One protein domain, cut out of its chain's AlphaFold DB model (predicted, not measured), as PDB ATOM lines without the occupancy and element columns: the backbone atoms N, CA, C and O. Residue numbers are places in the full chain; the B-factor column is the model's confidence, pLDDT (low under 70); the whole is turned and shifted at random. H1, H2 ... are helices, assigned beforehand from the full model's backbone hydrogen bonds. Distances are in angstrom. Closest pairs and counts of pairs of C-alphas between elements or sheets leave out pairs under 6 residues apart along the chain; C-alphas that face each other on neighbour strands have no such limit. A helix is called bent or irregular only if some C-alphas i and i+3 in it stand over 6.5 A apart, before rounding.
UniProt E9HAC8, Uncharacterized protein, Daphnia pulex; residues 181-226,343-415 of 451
ATOM      1  N   PRO A 181       3.007 -34.543 -45.419       90.19
ATOM      2  CA  PRO A 181       3.422 -35.834 -44.868       90.19
ATOM      3  C   PRO A 181       2.536 -36.335 -43.719       90.19
ATOM      4  O   PRO A 181       2.305 -37.534 -43.607       90.19
ATOM      5  N   ALA A 182       2.012 -35.423 -42.894       91.94
ATOM      6  CA  ALA A 182       1.073 -35.748 -41.821       91.94
ATOM      7  C   ALA A 182      -0.287 -36.234 -42.355       91.94
ATOM      8  O   ALA A 182      -0.881 -37.168 -41.824       91.94
ATOM      9  N   GLU A 183      -0.769 -35.628 -43.439       94.12
ATOM     10  CA  GLU A 183      -2.042 -35.980 -44.064       94.12
ATOM     11  C   GLU A 183      -1.951 -37.303 -44.826       94.12
ATOM     12  O   GLU A 183      -2.819 -38.158 -44.677       94.12
ATOM     13  N   ALA A 184      -0.855 -37.524 -45.555       93.56
ATOM     14  CA  ALA A 184      -0.566 -38.814 -46.176       93.56
ATOM     15  C   ALA A 184      -0.481 -39.937 -45.126       93.56
ATOM     16  O   ALA A 184      -1.031 -41.019 -45.325       93.56
ATOM     17  N   PHE A 185       0.158 -39.664 -43.984       94.75
ATOM     18  CA  PHE A 185       0.259 -40.618 -42.882       94.75
ATOM     19  C   PHE A 185      -1.106 -40.930 -42.251       94.75
ATOM     20  O   PHE A 185      -1.439 -42.098 -42.051       94.75
ATOM     21  N   PHE A 186      -1.930 -39.909 -41.998       96.12
ATOM     22  CA  PHE A 186      -3.299 -40.093 -41.509       96.12
ATOM     23  C   PHE A 186      -4.153 -40.910 -42.489       96.12
ATOM     24  O   PHE A 186      -4.809 -41.862 -42.074       96.12
ATOM     25  N   ASN A 187      -4.123 -40.572 -43.781       96.38
ATOM     26  CA  ASN A 187      -4.920 -41.248 -44.809       96.38
ATOM     27  C   ASN A 187      -4.532 -42.721 -44.983       96.38
ATOM     28  O   ASN A 187      -5.384 -43.532 -45.336       96.38
ATOM     29  N   LEU A 188      -3.274 -43.071 -44.710       96.44
ATOM     30  CA  LEU A 188      -2.810 -44.454 -44.723       96.44
ATOM     31  C   LEU A 188      -3.343 -45.247 -43.522       96.44
ATOM     32  O   LEU A 188      -3.874 -46.340 -43.698       96.44
ATOM     33  N   TRP A 189      -3.209 -44.710 -42.306       97.12
ATOM     34  CA  TRP A 189      -3.428 -45.485 -41.079       97.12
ATOM     35  C   TRP A 189      -4.837 -45.379 -40.493       97.12
ATOM     36  O   TRP A 189      -5.310 -46.335 -39.879       97.12
ATOM     37  N   ALA A 190      -5.543 -44.262 -40.679       97.25
ATOM     38  CA  ALA A 190      -6.882 -44.099 -40.113       97.25
ATOM     39  C   ALA A 190      -7.885 -45.155 -40.627       97.25
ATOM     40  O   ALA A 190      -8.578 -45.743 -39.793       97.25
ATOM     41  N   PRO A 191      -7.946 -45.482 -41.937       98.25
ATOM     42  CA  PRO A 191      -8.826 -46.546 -42.424       98.25
ATOM     43  C   PRO A 191      -8.484 -47.924 -41.850       98.25
ATOM     44  O   PRO A 191      -9.388 -48.717 -41.607       98.25
ATOM     45  N   VAL A 192      -7.198 -48.198 -41.593       97.75
ATOM     46  CA  VAL A 192      -6.743 -49.469 -41.009       97.75
ATOM     47  C   VAL A 192      -7.321 -49.640 -39.605       97.75
ATOM     48  O   VAL A 192      -7.966 -50.648 -39.337       97.75
ATOM     49  N   PHE A 193      -7.186 -48.629 -38.741       97.06
ATOM     50  CA  PHE A 193      -7.741 -48.679 -37.383       97.06
ATOM     51  C   PHE A 193      -9.274 -48.705 -37.353       97.06
ATOM     52  O   PHE A 193      -9.863 -49.366 -36.498       97.06
ATOM     53  N   LEU A 194      -9.935 -48.014 -38.289       97.06
ATOM     54  CA  LEU A 194     -11.394 -48.081 -38.430       97.06
ATOM     55  C   LEU A 194     -11.870 -49.468 -38.889       97.06
ATOM     56  O   LEU A 194     -12.964 -49.882 -38.512       97.06
ATOM     57  N   GLY A 195     -11.053 -50.180 -39.671       97.44
ATOM     58  CA  GLY A 195     -11.329 -51.534 -40.151       97.44
ATOM     59  C   GLY A 195     -11.057 -52.649 -39.135       97.44
ATOM     60  O   GLY A 195     -11.494 -53.779 -39.357       97.44
ATOM     61  N   CYS A 196     -10.370 -52.365 -38.022       97.81
ATOM     62  CA  CYS A 196     -10.108 -53.360 -36.982       97.81
ATOM     63  C   CYS A 196     -11.419 -53.883 -36.377       97.81
ATOM     64  O   CYS A 196     -12.311 -53.110 -36.001       97.81
ATOM     65  N   SER A 197     -11.527 -55.205 -36.245       97.12
ATOM     66  CA  SER A 197     -12.725 -55.872 -35.719       97.12
ATOM     67  C   SER A 197     -12.496 -56.512 -34.354       97.12
ATOM     68  O   SER A 197     -13.445 -56.676 -33.592       97.12
ATOM     69  N   ASN A 198     -11.249 -56.838 -34.030       96.12
ATOM     70  CA  ASN A 198     -10.843 -57.422 -32.756       96.12
ATOM     71  C   ASN A 198      -9.578 -56.726 -32.220       96.12
ATOM     72  O   ASN A 198      -8.996 -55.858 -32.873       96.12
ATOM     73  N   ARG A 199      -9.173 -57.084 -31.000       95.00
ATOM     74  CA  ARG A 199      -8.012 -56.493 -30.328       95.00
ATOM     75  C   ARG A 199      -6.702 -56.829 -31.043       95.00
ATOM     76  O   ARG A 199      -5.822 -55.981 -31.120       95.00
ATOM     77  N   GLU A 200      -6.588 -58.039 -31.573       95.12
ATOM     78  CA  GLU A 200      -5.395 -58.543 -32.249       95.12
ATOM     79  C   GLU A 200      -5.114 -57.761 -33.551       95.12
ATOM     80  O   GLU A 200      -3.961 -57.448 -33.850       95.12
ATOM     81  N   ASP A 201      -6.160 -57.341 -34.271       95.94
ATOM     82  CA  ASP A 201      -6.051 -56.440 -35.424       95.94
ATOM     83  C   ASP A 201      -5.478 -55.075 -35.010       95.94
ATOM     84  O   ASP A 201      -4.650 -54.504 -35.720       95.94
ATOM     85  N   VAL A 202      -5.923 -54.540 -33.863       95.31
ATOM     86  CA  VAL A 202      -5.434 -53.258 -33.328       95.31
ATOM     87  C   VAL A 202      -3.971 -53.377 -32.910       95.31
ATOM     88  O   VAL A 202      -3.202 -52.451 -33.159       95.31
ATOM     89  N   ASP A 203      -3.575 -54.504 -32.315       93.50
ATOM     90  CA  ASP A 203      -2.183 -54.814 -31.974       93.50
ATOM     91  C   ASP A 203      -1.286 -54.770 -33.223       93.50
ATOM     92  O   ASP A 203      -0.366 -53.952 -33.300       93.50
ATOM     93  N   LEU A 204      -1.618 -55.558 -34.250       94.38
ATOM     94  CA  LEU A 204      -0.854 -55.622 -35.503       94.38
ATOM     95  C   LEU A 204      -0.790 -54.269 -36.227       94.38
ATOM     96  O   LEU A 204       0.262 -53.874 -36.747       94.38
ATOM     97  N   ALA A 205      -1.910 -53.539 -36.255       94.94
ATOM     98  CA  ALA A 205      -1.973 -52.207 -36.840       94.94
ATOM     99  C   ALA A 205      -1.116 -51.202 -36.058       94.94
ATOM    100  O   ALA A 205      -0.434 -50.380 -36.666       94.94
ATOM    101  N   THR A 206      -1.103 -51.280 -34.724       93.00
ATOM    102  CA  THR A 206      -0.303 -50.396 -33.863       93.00
ATOM    103  C   THR A 206       1.190 -50.624 -34.068       93.00
ATOM    104  O   THR A 206       1.923 -49.654 -34.260       93.00
ATOM    105  N   GLU A 207       1.642 -51.878 -34.089       91.31
ATOM    106  CA  GLU A 207       3.050 -52.221 -34.325       91.31
ATOM    107  C   GLU A 207       3.535 -51.727 -35.693       91.31
ATOM    108  O   GLU A 207       4.569 -51.059 -35.803       91.31
ATOM    109  N   SER A 208       2.747 -51.995 -36.736       93.75
ATOM    110  CA  SER A 208       3.074 -51.583 -38.101       93.75
ATOM    111  C   SER A 208       3.061 -50.053 -38.244       93.75
ATOM    112  O   SER A 208       3.962 -49.473 -38.856       93.75
ATOM    113  N   CYS A 209       2.092 -49.383 -37.612       94.12
ATOM    114  CA  CYS A 209       1.995 -47.925 -37.573       94.12
ATOM    115  C   CYS A 209       3.200 -47.295 -36.870       94.12
ATOM    116  O   CYS A 209       3.790 -46.351 -37.395       94.12
ATOM    117  N   ALA A 210       3.618 -47.832 -35.720       91.12
ATOM    118  CA  ALA A 210       4.778 -47.341 -34.980       91.12
ATOM    119  C   ALA A 210       6.081 -47.483 -35.788       91.12
ATOM    120  O   ALA A 210       6.888 -46.548 -35.837       91.12
ATOM    121  N   ALA A 211       6.270 -48.611 -36.482       90.81
ATOM    122  CA  ALA A 211       7.417 -48.823 -37.364       90.81
ATOM    123  C   ALA A 211       7.470 -47.792 -38.508       90.81
ATOM    124  O   ALA A 211       8.533 -47.234 -38.815       90.81
ATOM    125  N   ASP A 212       6.321 -47.487 -39.107       92.50
ATOM    126  CA  ASP A 212       6.202 -46.470 -40.148       92.50
ATOM    127  C   ASP A 212       6.427 -45.055 -39.606       92.50
ATOM    128  O   ASP A 212       7.125 -44.257 -40.245       92.50
ATOM    129  N   TRP A 213       5.922 -44.769 -38.402       91.50
ATOM    130  CA  TRP A 213       6.164 -43.518 -37.684       91.50
ATOM    131  C   TRP A 213       7.667 -43.256 -37.568       91.50
ATOM    132  O   TRP A 213       8.154 -42.199 -37.978       91.50
ATOM    133  N   HIS A 214       8.420 -44.262 -37.108       86.12
ATOM    134  CA  HIS A 214       9.881 -44.217 -36.998       86.12
ATOM    135  C   HIS A 214      10.596 -43.960 -38.297       86.12
ATOM    136  O   HIS A 214      11.523 -43.147 -38.366       86.12
ATOM    137  N   ARG A 215      10.212 -44.711 -39.325       89.44
ATOM    138  CA  ARG A 215      10.852 -44.636 -40.633       89.44
ATOM    139  C   ARG A 215      10.740 -43.219 -41.193       89.44
ATOM    140  O   ARG A 215      11.720 -42.679 -41.711       89.44
ATOM    141  N   LEU A 216       9.563 -42.613 -41.066       89.00
ATOM    142  CA  LEU A 216       9.273 -41.293 -41.617       89.00
ATOM    143  C   LEU A 216       9.908 -40.158 -40.804       89.00
ATOM    144  O   LEU A 216      10.435 -39.209 -41.394       89.00
ATOM    145  N   THR A 217       9.948 -40.254 -39.473       86.25
ATOM    146  CA  THR A 217      10.581 -39.212 -38.653       86.25
ATOM    147  C   THR A 217      12.106 -39.240 -38.740       86.25
ATOM    148  O   THR A 217      12.702 -38.173 -38.918       86.25
ATOM    149  N   LYS A 218      12.747 -40.418 -38.759       83.19
ATOM    150  CA  LYS A 218      14.209 -40.541 -38.942       83.19
ATOM    151  C   LYS A 218      14.684 -39.968 -40.275       83.19
ATOM    152  O   LYS A 218      15.603 -39.152 -40.294       83.19
ATOM    153  N   LYS A 219      14.002 -40.302 -41.379       74.94
ATOM    154  CA  LYS A 219      14.342 -39.780 -42.717       74.94
ATOM    155  C   LYS A 219      14.335 -38.247 -42.750       74.94
ATOM    156  O   LYS A 219      15.195 -37.631 -43.374       74.94
ATOM    157  N   SER A 220      13.394 -37.611 -42.049       68.88
ATOM    158  CA  SER A 220      13.323 -36.145 -41.985       68.88
ATOM    159  C   SER A 220      14.442 -35.505 -41.146       68.88
ATOM    160  O   SER A 220      14.938 -34.427 -41.497       68.88
ATOM    161  N   ASP A 221      14.889 -36.166 -40.072       70.56
ATOM    162  CA  ASP A 221      16.011 -35.698 -39.252       70.56
ATOM    163  C   ASP A 221      17.337 -35.774 -40.032       70.56
ATOM    164  O   ASP A 221      18.134 -34.834 -39.981       70.56
ATOM    165  N   ASP A 222      17.539 -36.812 -40.848       66.12
ATOM    166  CA  ASP A 222      18.732 -36.951 -41.695       66.12
ATOM    167  C   ASP A 222      18.795 -35.889 -42.805       66.12
ATOM    168  O   ASP A 222      19.850 -35.292 -43.060       66.12
ATOM    169  N   LEU A 223      17.653 -35.579 -43.428       63.03
ATOM    170  CA  LEU A 223      17.552 -34.512 -44.430       63.03
ATOM    171  C   LEU A 223      17.807 -33.129 -43.813       63.03
ATOM    172  O   LEU A 223      18.517 -32.297 -44.389       63.03
ATOM    173  N   THR A 224      17.281 -32.872 -42.614       60.97
ATOM    174  CA  THR A 224      17.512 -31.598 -41.915       60.97
ATOM    175  C   THR A 224      18.932 -31.472 -41.358       60.97
ATOM    176  O   THR A 224      19.483 -30.365 -41.354       60.97
ATOM    177  N   ALA A 225      19.563 -32.572 -40.941       60.50
ATOM    178  CA  ALA A 225      20.970 -32.602 -40.553       60.50
ATOM    179  C   ALA A 225      21.894 -32.339 -41.754       60.50
ATOM    180  O   ALA A 225      22.803 -31.507 -41.659       60.50
ATOM    181  N   SER A 226      21.603 -32.955 -42.903       54.94
ATOM    182  CA  SER A 226      22.360 -32.772 -44.147       54.94
ATOM    183  C   SER A 226      22.246 -31.340 -44.686       54.94
ATOM    184  O   SER A 226      23.249 -30.724 -45.051       54.94
ATOM    185  N   PRO A 343     -11.315 -40.650 -25.374       92.44
ATOM    186  CA  PRO A 343     -10.730 -39.331 -25.169       92.44
ATOM    187  C   PRO A 343     -10.825 -38.478 -26.440       92.44
ATOM    188  O   PRO A 343     -10.380 -38.879 -27.515       92.44
ATOM    189  N   ALA A 344     -11.367 -37.268 -26.299       93.12
ATOM    190  CA  ALA A 344     -11.540 -36.349 -27.417       93.12
ATOM    191  C   ALA A 344     -10.192 -35.828 -27.946       93.12
ATOM    192  O   ALA A 344      -9.245 -35.610 -27.180       93.12
ATOM    193  N   ARG A 345     -10.123 -35.492 -29.241       95.00
ATOM    194  CA  ARG A 345      -8.930 -34.901 -29.884       95.00
ATOM    195  C   ARG A 345      -8.290 -33.756 -29.095       95.00
ATOM    196  O   ARG A 345      -7.071 -33.690 -28.954       95.00
ATOM    197  N   SER A 346      -9.105 -32.849 -28.556       94.88
ATOM    198  CA  SER A 346      -8.629 -31.686 -27.795       94.88
ATOM    199  C   SER A 346      -7.988 -32.072 -26.455       94.88
ATOM    200  O   SER A 346      -7.042 -31.416 -26.006       94.88
ATOM    201  N   GLU A 347      -8.459 -33.147 -25.816       93.50
ATOM    202  CA  GLU A 347      -7.831 -33.721 -24.630       93.50
ATOM    203  C   GLU A 347      -6.483 -34.344 -24.983       93.50
ATOM    204  O   GLU A 347      -5.487 -34.032 -24.323       93.50
ATOM    205  N   ILE A 348      -6.442 -35.150 -26.046       94.50
ATOM    206  CA  ILE A 348      -5.221 -35.805 -26.523       94.50
ATOM    207  C   ILE A 348      -4.159 -34.750 -26.846       94.50
ATOM    208  O   ILE A 348      -3.059 -34.796 -26.295       94.50
ATOM    209  N   ALA A 349      -4.507 -33.729 -27.633       93.81
ATOM    210  CA  ALA A 349      -3.597 -32.644 -27.994       93.81
ATOM    211  C   ALA A 349      -3.093 -31.867 -26.766       93.81
ATOM    212  O   ALA A 349      -1.910 -31.531 -26.659       93.81
ATOM    213  N   ARG A 350      -3.970 -31.598 -25.787       93.50
ATOM    214  CA  ARG A 350      -3.598 -30.931 -24.528       93.50
ATOM    215  C   ARG A 350      -2.628 -31.772 -23.700       93.50
ATOM    216  O   ARG A 350      -1.712 -31.197 -23.107       93.50
ATOM    217  N   LYS A 351      -2.815 -33.094 -23.640       92.19
ATOM    218  CA  LYS A 351      -1.901 -34.014 -22.950       92.19
ATOM    219  C   LYS A 351      -0.570 -34.130 -23.687       92.19
ATOM    220  O   LYS A 351       0.466 -33.909 -23.065       92.19
ATOM    221  N   LEU A 352      -0.594 -34.330 -25.005       91.44
ATOM    222  CA  LEU A 352       0.604 -34.397 -25.844       91.44
ATOM    223  C   LEU A 352       1.453 -33.122 -25.721       91.44
ATOM    224  O   LEU A 352       2.662 -33.195 -25.538       91.44
ATOM    225  N   LYS A 353       0.820 -31.942 -25.691       91.25
ATOM    226  CA  LYS A 353       1.512 -30.655 -25.495       91.25
ATOM    227  C   LYS A 353       2.185 -30.515 -24.123       91.25
ATOM    228  O   LYS A 353       3.156 -29.769 -23.991       91.25
ATOM    229  N   ARG A 354       1.644 -31.159 -23.083       89.88
ATOM    230  CA  ARG A 354       2.215 -31.154 -21.723       89.88
ATOM    231  C   ARG A 354       3.288 -32.223 -21.543       89.88
ATOM    232  O   ARG A 354       4.128 -32.071 -20.658       89.88
ATOM    233  N   ALA A 355       3.255 -33.276 -22.353       85.94
ATOM    234  CA  ALA A 355       4.222 -34.350 -22.298       85.94
ATOM    235  C   ALA A 355       5.615 -33.820 -22.676       85.94
ATOM    236  O   ALA A 355       5.846 -33.278 -23.756       85.94
ATOM    237  N   SER A 356       6.572 -33.957 -21.760       85.31
ATOM    238  CA  SER A 356       7.983 -33.797 -22.100       85.31
ATOM    239  C   SER A 356       8.453 -35.050 -22.827       85.31
ATOM    240  O   SER A 356       8.108 -36.137 -22.376       85.31
ATOM    241  N   ASN A 357       9.286 -34.922 -23.866       81.75
ATOM    242  CA  ASN A 357       9.933 -36.083 -24.490       81.75
ATOM    243  C   ASN A 357      10.685 -36.893 -23.427       81.75
ATOM    244  O   ASN A 357      11.742 -36.472 -22.943       81.75
ATOM    245  N   THR A 358      10.100 -38.020 -23.039       76.44
ATOM    246  CA  THR A 358      10.728 -39.049 -22.218       76.44
ATOM    247  C   THR A 358      11.597 -39.933 -23.105       76.44
ATOM    248  O   THR A 358      11.671 -39.726 -24.317       76.44
ATOM    249  N   ALA A 359      12.304 -40.894 -22.504       71.69
ATOM    250  CA  ALA A 359      12.916 -41.949 -23.302       71.69
ATOM    251  C   ALA A 359      11.825 -42.633 -24.153       71.69
ATOM    252  O   ALA A 359      10.701 -42.774 -23.659       71.69
ATOM    253  N   PRO A 360      12.132 -42.996 -25.407       79.19
ATOM    254  CA  PRO A 360      11.195 -43.721 -26.249       79.19
ATOM    255  C   PRO A 360      10.825 -45.076 -25.636       79.19
ATOM    256  O   PRO A 360      11.613 -45.649 -24.878       79.19
ATOM    257  N   GLY A 361       9.636 -45.578 -25.973       74.19
ATOM    258  CA  GLY A 361       9.192 -46.911 -25.564       74.19
ATOM    259  C   GLY A 361       9.899 -48.040 -26.304       74.19
ATOM    260  O   GLY A 361      10.858 -47.817 -27.043       74.19
ATOM    261  N   ALA A 362       9.409 -49.267 -26.113       76.38
ATOM    262  CA  ALA A 362       9.886 -50.451 -26.836       76.38
ATOM    263  C   ALA A 362       9.680 -50.327 -28.357       76.38
ATOM    264  O   ALA A 362      10.496 -50.785 -29.149       76.38
ATOM    265  N   ASP A 363       8.617 -49.631 -28.741       80.31
ATOM    266  CA  ASP A 363       8.277 -49.235 -30.101       80.31
ATOM    267  C   ASP A 363       9.229 -48.165 -30.664       80.31
ATOM    268  O   ASP A 363       9.293 -47.957 -31.870       80.31
ATOM    269  N   GLY A 364       9.968 -47.478 -29.792       83.62
ATOM    270  CA  GLY A 364      10.937 -46.450 -30.123       83.62
ATOM    271  C   GLY A 364      10.364 -45.036 -30.262       83.62
ATOM    272  O   GLY A 364      11.172 -44.121 -30.417       83.62
ATOM    273  N   VAL A 365       9.035 -44.820 -30.306       85.00
ATOM    274  CA  VAL A 365       8.435 -43.538 -30.741       85.00
ATOM    275  C   VAL A 365       8.506 -42.527 -29.602       85.00
ATOM    276  O   VAL A 365       8.154 -42.819 -28.461       85.00
ATOM    277  N   GLU A 366       8.962 -41.305 -29.893       88.75
ATOM    278  CA  GLU A 366       8.935 -40.201 -28.931       88.75
ATOM    279  C   GLU A 366       7.721 -39.279 -29.154       88.75
ATOM    280  O   GLU A 366       7.229 -39.112 -30.270       88.75
ATOM    281  N   TYR A 367       7.284 -38.549 -28.119       89.88
ATOM    282  CA  TYR A 367       6.176 -37.584 -28.240       89.88
ATOM    283  C   TYR A 367       6.407 -36.492 -29.304       89.88
ATOM    284  O   TYR A 367       5.451 -35.998 -29.912       89.88
ATOM    285  N   LYS A 368       7.665 -36.117 -29.577       89.69
ATOM    286  CA  LYS A 368       8.018 -35.196 -30.675       89.69
ATOM    287  C   LYS A 368       7.731 -35.783 -32.053       89.69
ATOM    288  O   LYS A 368       7.432 -35.020 -32.967       89.69
ATOM    289  N   ASP A 369       7.878 -37.097 -32.200       90.56
ATOM    290  CA  ASP A 369       7.685 -37.801 -33.462       90.56
ATOM    291  C   ASP A 369       6.190 -37.843 -33.749       90.56
ATOM    292  O   ASP A 369       5.752 -37.485 -34.843       90.56
ATOM    293  N   ILE A 370       5.407 -38.142 -32.708       91.81
ATOM    294  CA  ILE A 370       3.947 -38.055 -32.722       91.81
ATOM    295  C   ILE A 370       3.493 -36.651 -33.120       91.81
ATOM    296  O   ILE A 370       2.772 -36.481 -34.095       91.81
ATOM    297  N   SER A 371       4.006 -35.623 -32.439       92.50
ATOM    298  CA  SER A 371       3.654 -34.222 -32.714       92.50
ATOM    299  C   SER A 371       4.032 -33.750 -34.127       92.50
ATOM    300  O   SER A 371       3.555 -32.707 -34.568       92.50
ATOM    301  N   ARG A 372       4.926 -34.466 -34.825       91.44
ATOM    302  CA  ARG A 372       5.397 -34.118 -36.172       91.44
ATOM    303  C   ARG A 372       4.513 -34.705 -37.270       91.44
ATOM    304  O   ARG A 372       4.244 -34.003 -38.238       91.44
ATOM    305  N   LEU A 373       4.107 -35.970 -37.137       93.06
ATOM    306  CA  LEU A 373       3.268 -36.657 -38.130       93.06
ATOM    307  C   LEU A 373       1.770 -36.577 -37.816       93.06
ATOM    308  O   LEU A 373       0.966 -36.752 -38.720       93.06
ATOM    309  N   ASP A 374       1.393 -36.260 -36.578       94.62
ATOM    310  CA  ASP A 374       0.001 -36.045 -36.178       94.62
ATOM    311  C   ASP A 374      -0.139 -34.811 -35.257       94.62
ATOM    312  O   ASP A 374      -0.481 -34.929 -34.076       94.62
ATOM    313  N   PRO A 375       0.150 -33.595 -35.766       93.56
ATOM    314  CA  PRO A 375       0.105 -32.367 -34.969       93.56
ATOM    315  C   PRO A 375      -1.299 -32.033 -34.445       93.56
ATOM    316  O   PRO A 375      -1.436 -31.369 -33.417       93.56
ATOM    317  N   GLU A 376      -2.338 -32.486 -35.148       94.12
ATOM    318  CA  GLU A 376      -3.739 -32.285 -34.772       94.12
ATOM    319  C   GLU A 376      -4.310 -33.441 -33.940       94.12
ATOM    320  O   GLU A 376      -5.458 -33.360 -33.510       94.12
ATOM    321  N   CYS A 377      -3.530 -34.496 -33.682       95.62
ATOM    322  CA  CYS A 377      -3.966 -35.703 -32.971       95.62
ATOM    323  C   CYS A 377      -5.171 -36.415 -33.622       95.62
ATOM    324  O   CYS A 377      -5.976 -37.033 -32.923       95.62
ATOM    325  N   ARG A 378      -5.320 -36.311 -34.949       96.50
ATOM    326  CA  ARG A 378      -6.415 -36.930 -35.710       96.50
ATOM    327  C   ARG A 378      -6.283 -38.444 -35.734       96.50
ATOM    328  O   ARG A 378      -7.275 -39.144 -35.553       96.50
ATOM    329  N   LEU A 379      -5.075 -38.952 -35.969       96.19
ATOM    330  CA  LEU A 379      -4.834 -40.392 -36.010       96.19
ATOM    331  C   LEU A 379      -4.930 -40.982 -34.605       96.19
ATOM    332  O   LEU A 379      -5.547 -42.027 -34.421       96.19
ATOM    333  N   LEU A 380      -4.372 -40.285 -33.610       95.31
ATOM    334  CA  LEU A 380      -4.478 -40.702 -32.215       95.31
ATOM    335  C   LEU A 380      -5.929 -40.799 -31.739       95.31
ATOM    336  O   LEU A 380      -6.253 -41.734 -31.020       95.31
ATOM    337  N   GLU A 381      -6.807 -39.875 -32.130       96.31
ATOM    338  CA  GLU A 381      -8.238 -39.959 -31.808       96.31
ATOM    339  C   GLU A 381      -8.869 -41.250 -32.350       96.31
ATOM    340  O   GLU A 381      -9.546 -41.961 -31.607       96.31
ATOM    341  N   VAL A 382      -8.594 -41.596 -33.612       97.31
ATOM    342  CA  VAL A 382      -9.085 -42.840 -34.230       97.31
ATOM    343  C   VAL A 382      -8.520 -44.069 -33.515       97.31
ATOM    344  O   VAL A 382      -9.265 -44.996 -33.197       97.31
ATOM    345  N   LEU A 383      -7.220 -44.060 -33.213       95.69
ATOM    346  CA  LEU A 383      -6.546 -45.128 -32.480       95.69
ATOM    347  C   LEU A 383      -7.156 -45.328 -31.088       95.69
ATOM    348  O   LEU A 383      -7.522 -46.445 -30.734       95.69
ATOM    349  N   TYR A 384      -7.310 -44.262 -30.299       94.81
ATOM    350  CA  TYR A 384      -7.896 -44.360 -28.963       94.81
ATOM    351  C   TYR A 384      -9.365 -44.777 -29.004       94.81
ATOM    352  O   TYR A 384      -9.791 -45.517 -28.124       94.81
ATOM    353  N   ALA A 385     -10.132 -44.363 -30.016       95.50
ATOM    354  CA  ALA A 385     -11.496 -44.846 -30.209       95.50
ATOM    355  C   ALA A 385     -11.532 -46.354 -30.518       95.50
ATOM    356  O   ALA A 385     -12.366 -47.074 -29.964       95.50
ATOM    357  N   ALA A 386     -10.609 -46.854 -31.347       95.81
ATOM    358  CA  ALA A 386     -10.475 -48.284 -31.619       95.81
ATOM    359  C   ALA A 386     -10.090 -49.064 -30.352       95.81
ATOM    360  O   ALA A 386     -10.750 -50.044 -30.018       95.81
ATOM    361  N   VAL A 387      -9.097 -48.580 -29.598       95.00
ATOM    362  CA  VAL A 387      -8.665 -49.158 -28.313       95.00
ATOM    363  C   VAL A 387      -9.791 -49.147 -27.277       95.00
ATOM    364  O   VAL A 387      -9.982 -50.117 -26.551       95.00
ATOM    365  N   TRP A 388     -10.565 -48.066 -27.211       93.50
ATOM    366  CA  TRP A 388     -11.713 -47.964 -26.315       93.50
ATOM    367  C   TRP A 388     -12.779 -49.017 -26.635       93.50
ATOM    368  O   TRP A 388     -13.313 -49.651 -25.730       93.50
ATOM    369  N   ARG A 389     -13.062 -49.229 -27.926       94.44
ATOM    370  CA  ARG A 389     -14.075 -50.181 -28.402       94.44
ATOM    371  C   ARG A 389     -13.628 -51.643 -28.312       94.44
ATOM    372  O   ARG A 389     -14.450 -52.498 -28.005       94.44
ATOM    373  N   LEU A 390     -12.369 -51.932 -28.641       95.25
ATOM    374  CA  LEU A 390     -11.856 -53.295 -28.849       95.25
ATOM    375  C   LEU A 390     -10.939 -53.792 -27.725       95.25
ATOM    376  O   LEU A 390     -10.643 -54.981 -27.653       95.25
ATOM    377  N   GLY A 391     -10.511 -52.903 -26.829       92.44
ATOM    378  CA  GLY A 391      -9.578 -53.201 -25.748       92.44
ATOM    379  C   GLY A 391      -8.154 -52.722 -26.030       92.44
ATOM    380  O   GLY A 391      -7.794 -52.353 -27.147       92.44
ATOM    381  N   VAL A 392      -7.334 -52.713 -24.974       89.69
ATOM    382  CA  VAL A 392      -5.946 -52.240 -25.053       89.69
ATOM    383  C   VAL A 392      -5.062 -53.315 -25.699       89.69
ATOM    384  O   VAL A 392      -5.023 -54.428 -25.171       89.69
ATOM    385  N   PRO A 393      -4.358 -52.993 -26.799       86.25
ATOM    386  CA  PRO A 393      -3.402 -53.889 -27.443       86.25
ATOM    387  C   PRO A 393      -2.235 -54.245 -26.503       86.25
ATOM    388  O   PRO A 393      -1.753 -53.388 -25.755       86.25
ATOM    389  N   ASN A 394      -1.762 -55.494 -26.537       84.00
ATOM    390  CA  ASN A 394      -0.628 -55.966 -25.729       84.00
ATOM    391  C   ASN A 394       0.642 -55.158 -26.012       84.00
ATOM    392  O   ASN A 394       1.363 -54.790 -25.084       84.00
ATOM    393  N   SER A 395       0.859 -54.799 -27.276       77.31
ATOM    394  CA  SER A 395       1.970 -53.952 -27.711       77.31
ATOM    395  C   SER A 395       2.011 -52.610 -26.968       77.31
ATOM    396  O   SER A 395       3.094 -52.128 -26.650       77.31
ATOM    397  N   MET A 396       0.863 -52.026 -26.593       76.50
ATOM    398  CA  MET A 396       0.803 -50.800 -25.777       76.50
ATOM    399  C   MET A 396       1.000 -51.039 -24.277       76.50
ATOM    400  O   MET A 396       1.411 -50.124 -23.562       76.50
ATOM    401  N   VAL A 397       0.685 -52.235 -23.779       73.19
ATOM    402  CA  VAL A 397       0.933 -52.606 -22.378       73.19
ATOM    403  C   VAL A 397       2.427 -52.836 -22.157       73.19
ATOM    404  O   VAL A 397       2.982 -52.360 -21.168       73.19
ATOM    405  N   GLU A 398       3.084 -53.514 -23.096       63.41
ATOM    406  CA  GLU A 398       4.526 -53.764 -23.074       63.41
ATOM    407  C   GLU A 398       5.325 -52.503 -23.431       63.41
ATOM    408  O   GLU A 398       6.316 -52.173 -22.768       63.41
ATOM    409  N   ALA A 399       4.858 -51.719 -24.409       56.47
ATOM    410  CA  ALA A 399       5.378 -50.388 -24.693       56.47
ATOM    411  C   ALA A 399       4.808 -49.371 -23.695       56.47
ATOM    412  O   ALA A 399       4.042 -48.478 -24.055       56.47
ATOM    413  N   LEU A 400       5.253 -49.443 -22.437       46.34
ATOM    414  CA  LEU A 400       4.909 -48.532 -21.331       46.34
ATOM    415  C   LEU A 400       5.163 -47.020 -21.594       46.34
ATOM    416  O   LEU A 400       5.127 -46.222 -20.657       46.34
ATOM    417  N   SER A 401       5.437 -46.578 -22.827       50.78
ATOM    418  CA  SER A 401       5.790 -45.188 -23.156       50.78
ATOM    419  C   SER A 401       5.021 -44.542 -24.309       50.78
ATOM    420  O   SER A 401       4.992 -43.314 -24.331       50.78
ATOM    421  N   LEU A 402       4.370 -45.278 -25.221       45.59
ATOM    422  CA  LEU A 402       3.632 -44.633 -26.326       45.59
ATOM    423  C   LEU A 402       2.495 -43.750 -25.802       45.59
ATOM    424  O   LEU A 402       2.192 -42.697 -26.365       45.59
ATOM    425  N   THR A 403       1.878 -44.170 -24.696       48.72
ATOM    426  CA  THR A 403       0.634 -43.565 -24.233       48.72
ATOM    427  C   THR A 403       0.441 -43.559 -22.715       48.72
ATOM    428  O   THR A 403      -0.552 -43.004 -22.270       48.72
ATOM    429  N   SER A 404       1.358 -44.064 -21.875       50.72
ATOM    430  CA  SER A 404       1.139 -44.107 -20.408       50.72
ATOM    431  C   SER A 404       0.935 -42.726 -19.760       50.72
ATOM    432  O   SER A 404       0.290 -42.614 -18.722       50.72
ATOM    433  N   GLY A 405       1.432 -41.654 -20.390       52.38
ATOM    434  CA  GLY A 405       1.160 -40.271 -19.979       52.38
ATOM    435  C   GLY A 405      -0.058 -39.615 -20.649       52.38
ATOM    436  O   GLY A 405      -0.451 -38.517 -20.253       52.38
ATOM    437  N   ILE A 406      -0.631 -40.242 -21.682       53.53
ATOM    438  CA  ILE A 406      -1.713 -39.687 -22.517       53.53
ATOM    439  C   ILE A 406      -3.035 -40.451 -22.314       53.53
ATOM    440  O   ILE A 406      -4.104 -39.827 -22.325       53.53
ATOM    441  N   LEU A 407      -2.977 -41.758 -22.048       53.53
ATOM    442  CA  LEU A 407      -4.125 -42.590 -21.711       53.53
ATOM    443  C   LEU A 407      -4.857 -41.995 -20.500       53.53
ATOM    444  O   LEU A 407      -4.226 -41.607 -19.513       53.53
ATOM    445  N   PRO A 408      -6.193 -41.865 -20.547       50.97
ATOM    446  CA  PRO A 408      -6.960 -41.601 -19.341       50.97
ATOM    447  C   PRO A 408      -6.711 -42.718 -18.315       50.97
ATOM    448  O   PRO A 408      -6.705 -43.900 -18.660       50.97
ATOM    449  N   GLU A 409      -6.529 -42.344 -17.042       51.09
ATOM    450  CA  GLU A 409      -6.234 -43.266 -15.925       51.09
ATOM    451  C   GLU A 409      -7.240 -44.429 -15.809       51.09
ATOM    452  O   GLU A 409      -6.935 -45.482 -15.248       51.09
ATOM    453  N   ASN A 410      -8.432 -44.257 -16.380       47.88
ATOM    454  CA  ASN A 410      -9.518 -45.230 -16.379       47.88
ATOM    455  C   ASN A 410      -9.232 -46.469 -17.247       47.88
ATOM    456  O   ASN A 410      -9.724 -47.547 -16.922       47.88
ATOM    457  N   LEU A 411      -8.395 -46.362 -18.290       51.56
ATOM    458  CA  LEU A 411      -8.027 -47.498 -19.154       51.56
ATOM    459  C   LEU A 411      -6.980 -48.423 -18.514       51.56
ATOM    460  O   LEU A 411      -6.922 -49.609 -18.828       51.56
ATOM    461  N   HIS A 412      -6.173 -47.919 -17.575       49.62
ATOM    462  CA  HIS A 412      -5.151 -48.727 -16.899       49.62
ATOM    463  C   HIS A 412      -5.740 -49.710 -15.874       49.62
ATOM    464  O   HIS A 412      -5.129 -50.736 -15.579       49.62
ATOM    465  N   LYS A 413      -6.932 -49.426 -15.332       46.16
ATOM    466  CA  LYS A 413      -7.538 -50.220 -14.248       46.16
ATOM    467  C   LYS A 413      -8.318 -51.446 -14.733       46.16
ATOM    468  O   LYS A 413      -8.548 -52.354 -13.939       46.16
ATOM    469  N   THR A 414      -8.712 -51.500 -16.004       44.53
ATOM    470  CA  THR A 414      -9.550 -52.588 -16.543       44.53
ATOM    471  C   THR A 414      -8.758 -53.854 -16.878       44.53
ATOM    472  O   THR A 414      -9.298 -54.950 -16.754       44.53
ATOM    473  N   ASN A 415      -7.468 -53.745 -17.217       43.31
ATOM    474  CA  ASN A 415      -6.647 -54.909 -17.579       43.31
ATOM    475  C   ASN A 415      -6.066 -55.667 -16.375       43.31
ATOM    476  O   ASN A 415      -5.888 -56.880 -16.442       43.31
TER     477      ASN A 415
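Overview. This is residues 181 to 226 and 343 to 415 of the 451 residues of an uncharacterized protein of Daphnia pulex (UniProt E9HAC8). Three helices, the long H2 with H1 and H5, make an up-and-down bundle in which H1 and H2 form a hairpin and H5 packs along H1; the last turns of H2, residues 219 to 226, stick out of the body. H4 packs across H1 and H2, H3 meets one end of H5, the short H6 packs on H2, and H7 touches no helix. The printed part has 119 residues with seven named helices, H1 to H7 in order, and no named strand: the class is all helix. The whole is compact, with a radius of gyration of the C-alphas of 13.6 A, and elongated, spanning 46 by 28 by 26 A.

Arrangement. The hub is H2, residues 199 to 226, touching four other helices. H1, residues 181 to 195, touches it with residues 189 to 193 alone, closest at the C-alphas of Phe 193 and Val 202, 6.5 A; this helical hairpin has a shallow tilt of 7 degrees, opposite ways. H5, residues 378 to 390, touches H1 at a shallow tilt of 15 degrees, the same way, closest at the C-alphas of Phe 186 and Leu 379, 5.7 A. With residues 386 to 390 alone H5 touches H2, closest at the C-alphas of Arg 199 and Leu 390, 5.2 A. H4, residues 367 to 373, is about perpendicular to H2, 84 degrees, and touches it, closest at the C-alphas of Thr 217 and Asp 369, 6.1 A. H4 also touches H1, closest at the C-alphas of Ala 182 and Leu 373, 4.4 A. H6, residues 394 to 398, touches H2, closest at the C-alphas of Asp 203 and Ser 395, 6.0 A. H3, residues 345 to 354, and H5 touch only at their ends, closest at the C-alphas of Arg 345 and Glu 381, 5.5 A. H7, residues 409 to 415, is only just apart from H5, at 8.1 A. Every O i to N i+4 pair is within hydrogen-bond range in H2, H3, H4, H5 and H6, against 9 of 11 in H1 and 0 of 3 in H7, where 1 of 4 O i to N i+3 pairs is.

Along the chain. H2 is 40.9 A long, from C-alpha 199 at (-8.012, -56.493, -30.328) to C-alpha 226 at (22.360, -32.772, -44.147). H1, 22.1 A, is only just irregular: C-alphas 188 and 191 are 6.8 A apart. H5 measures 18.6 A and H3 14.3 A. H7 ends at C-alpha 415, (-6.647, -54.909, -17.579).

Size, cuts and confidence. The C-alphas farthest apart, of Ser 226 and Thr 414, are 46.6 A apart. Residues 227 to 342 are not printed, and C-alphas 226 and 343 are 38.7 A apart across the cut. The link from H3 to H4 is long. The mean pLDDT of the printed part is 83.3; residues 220, 222 to 226 and 398 to 415 are under 70.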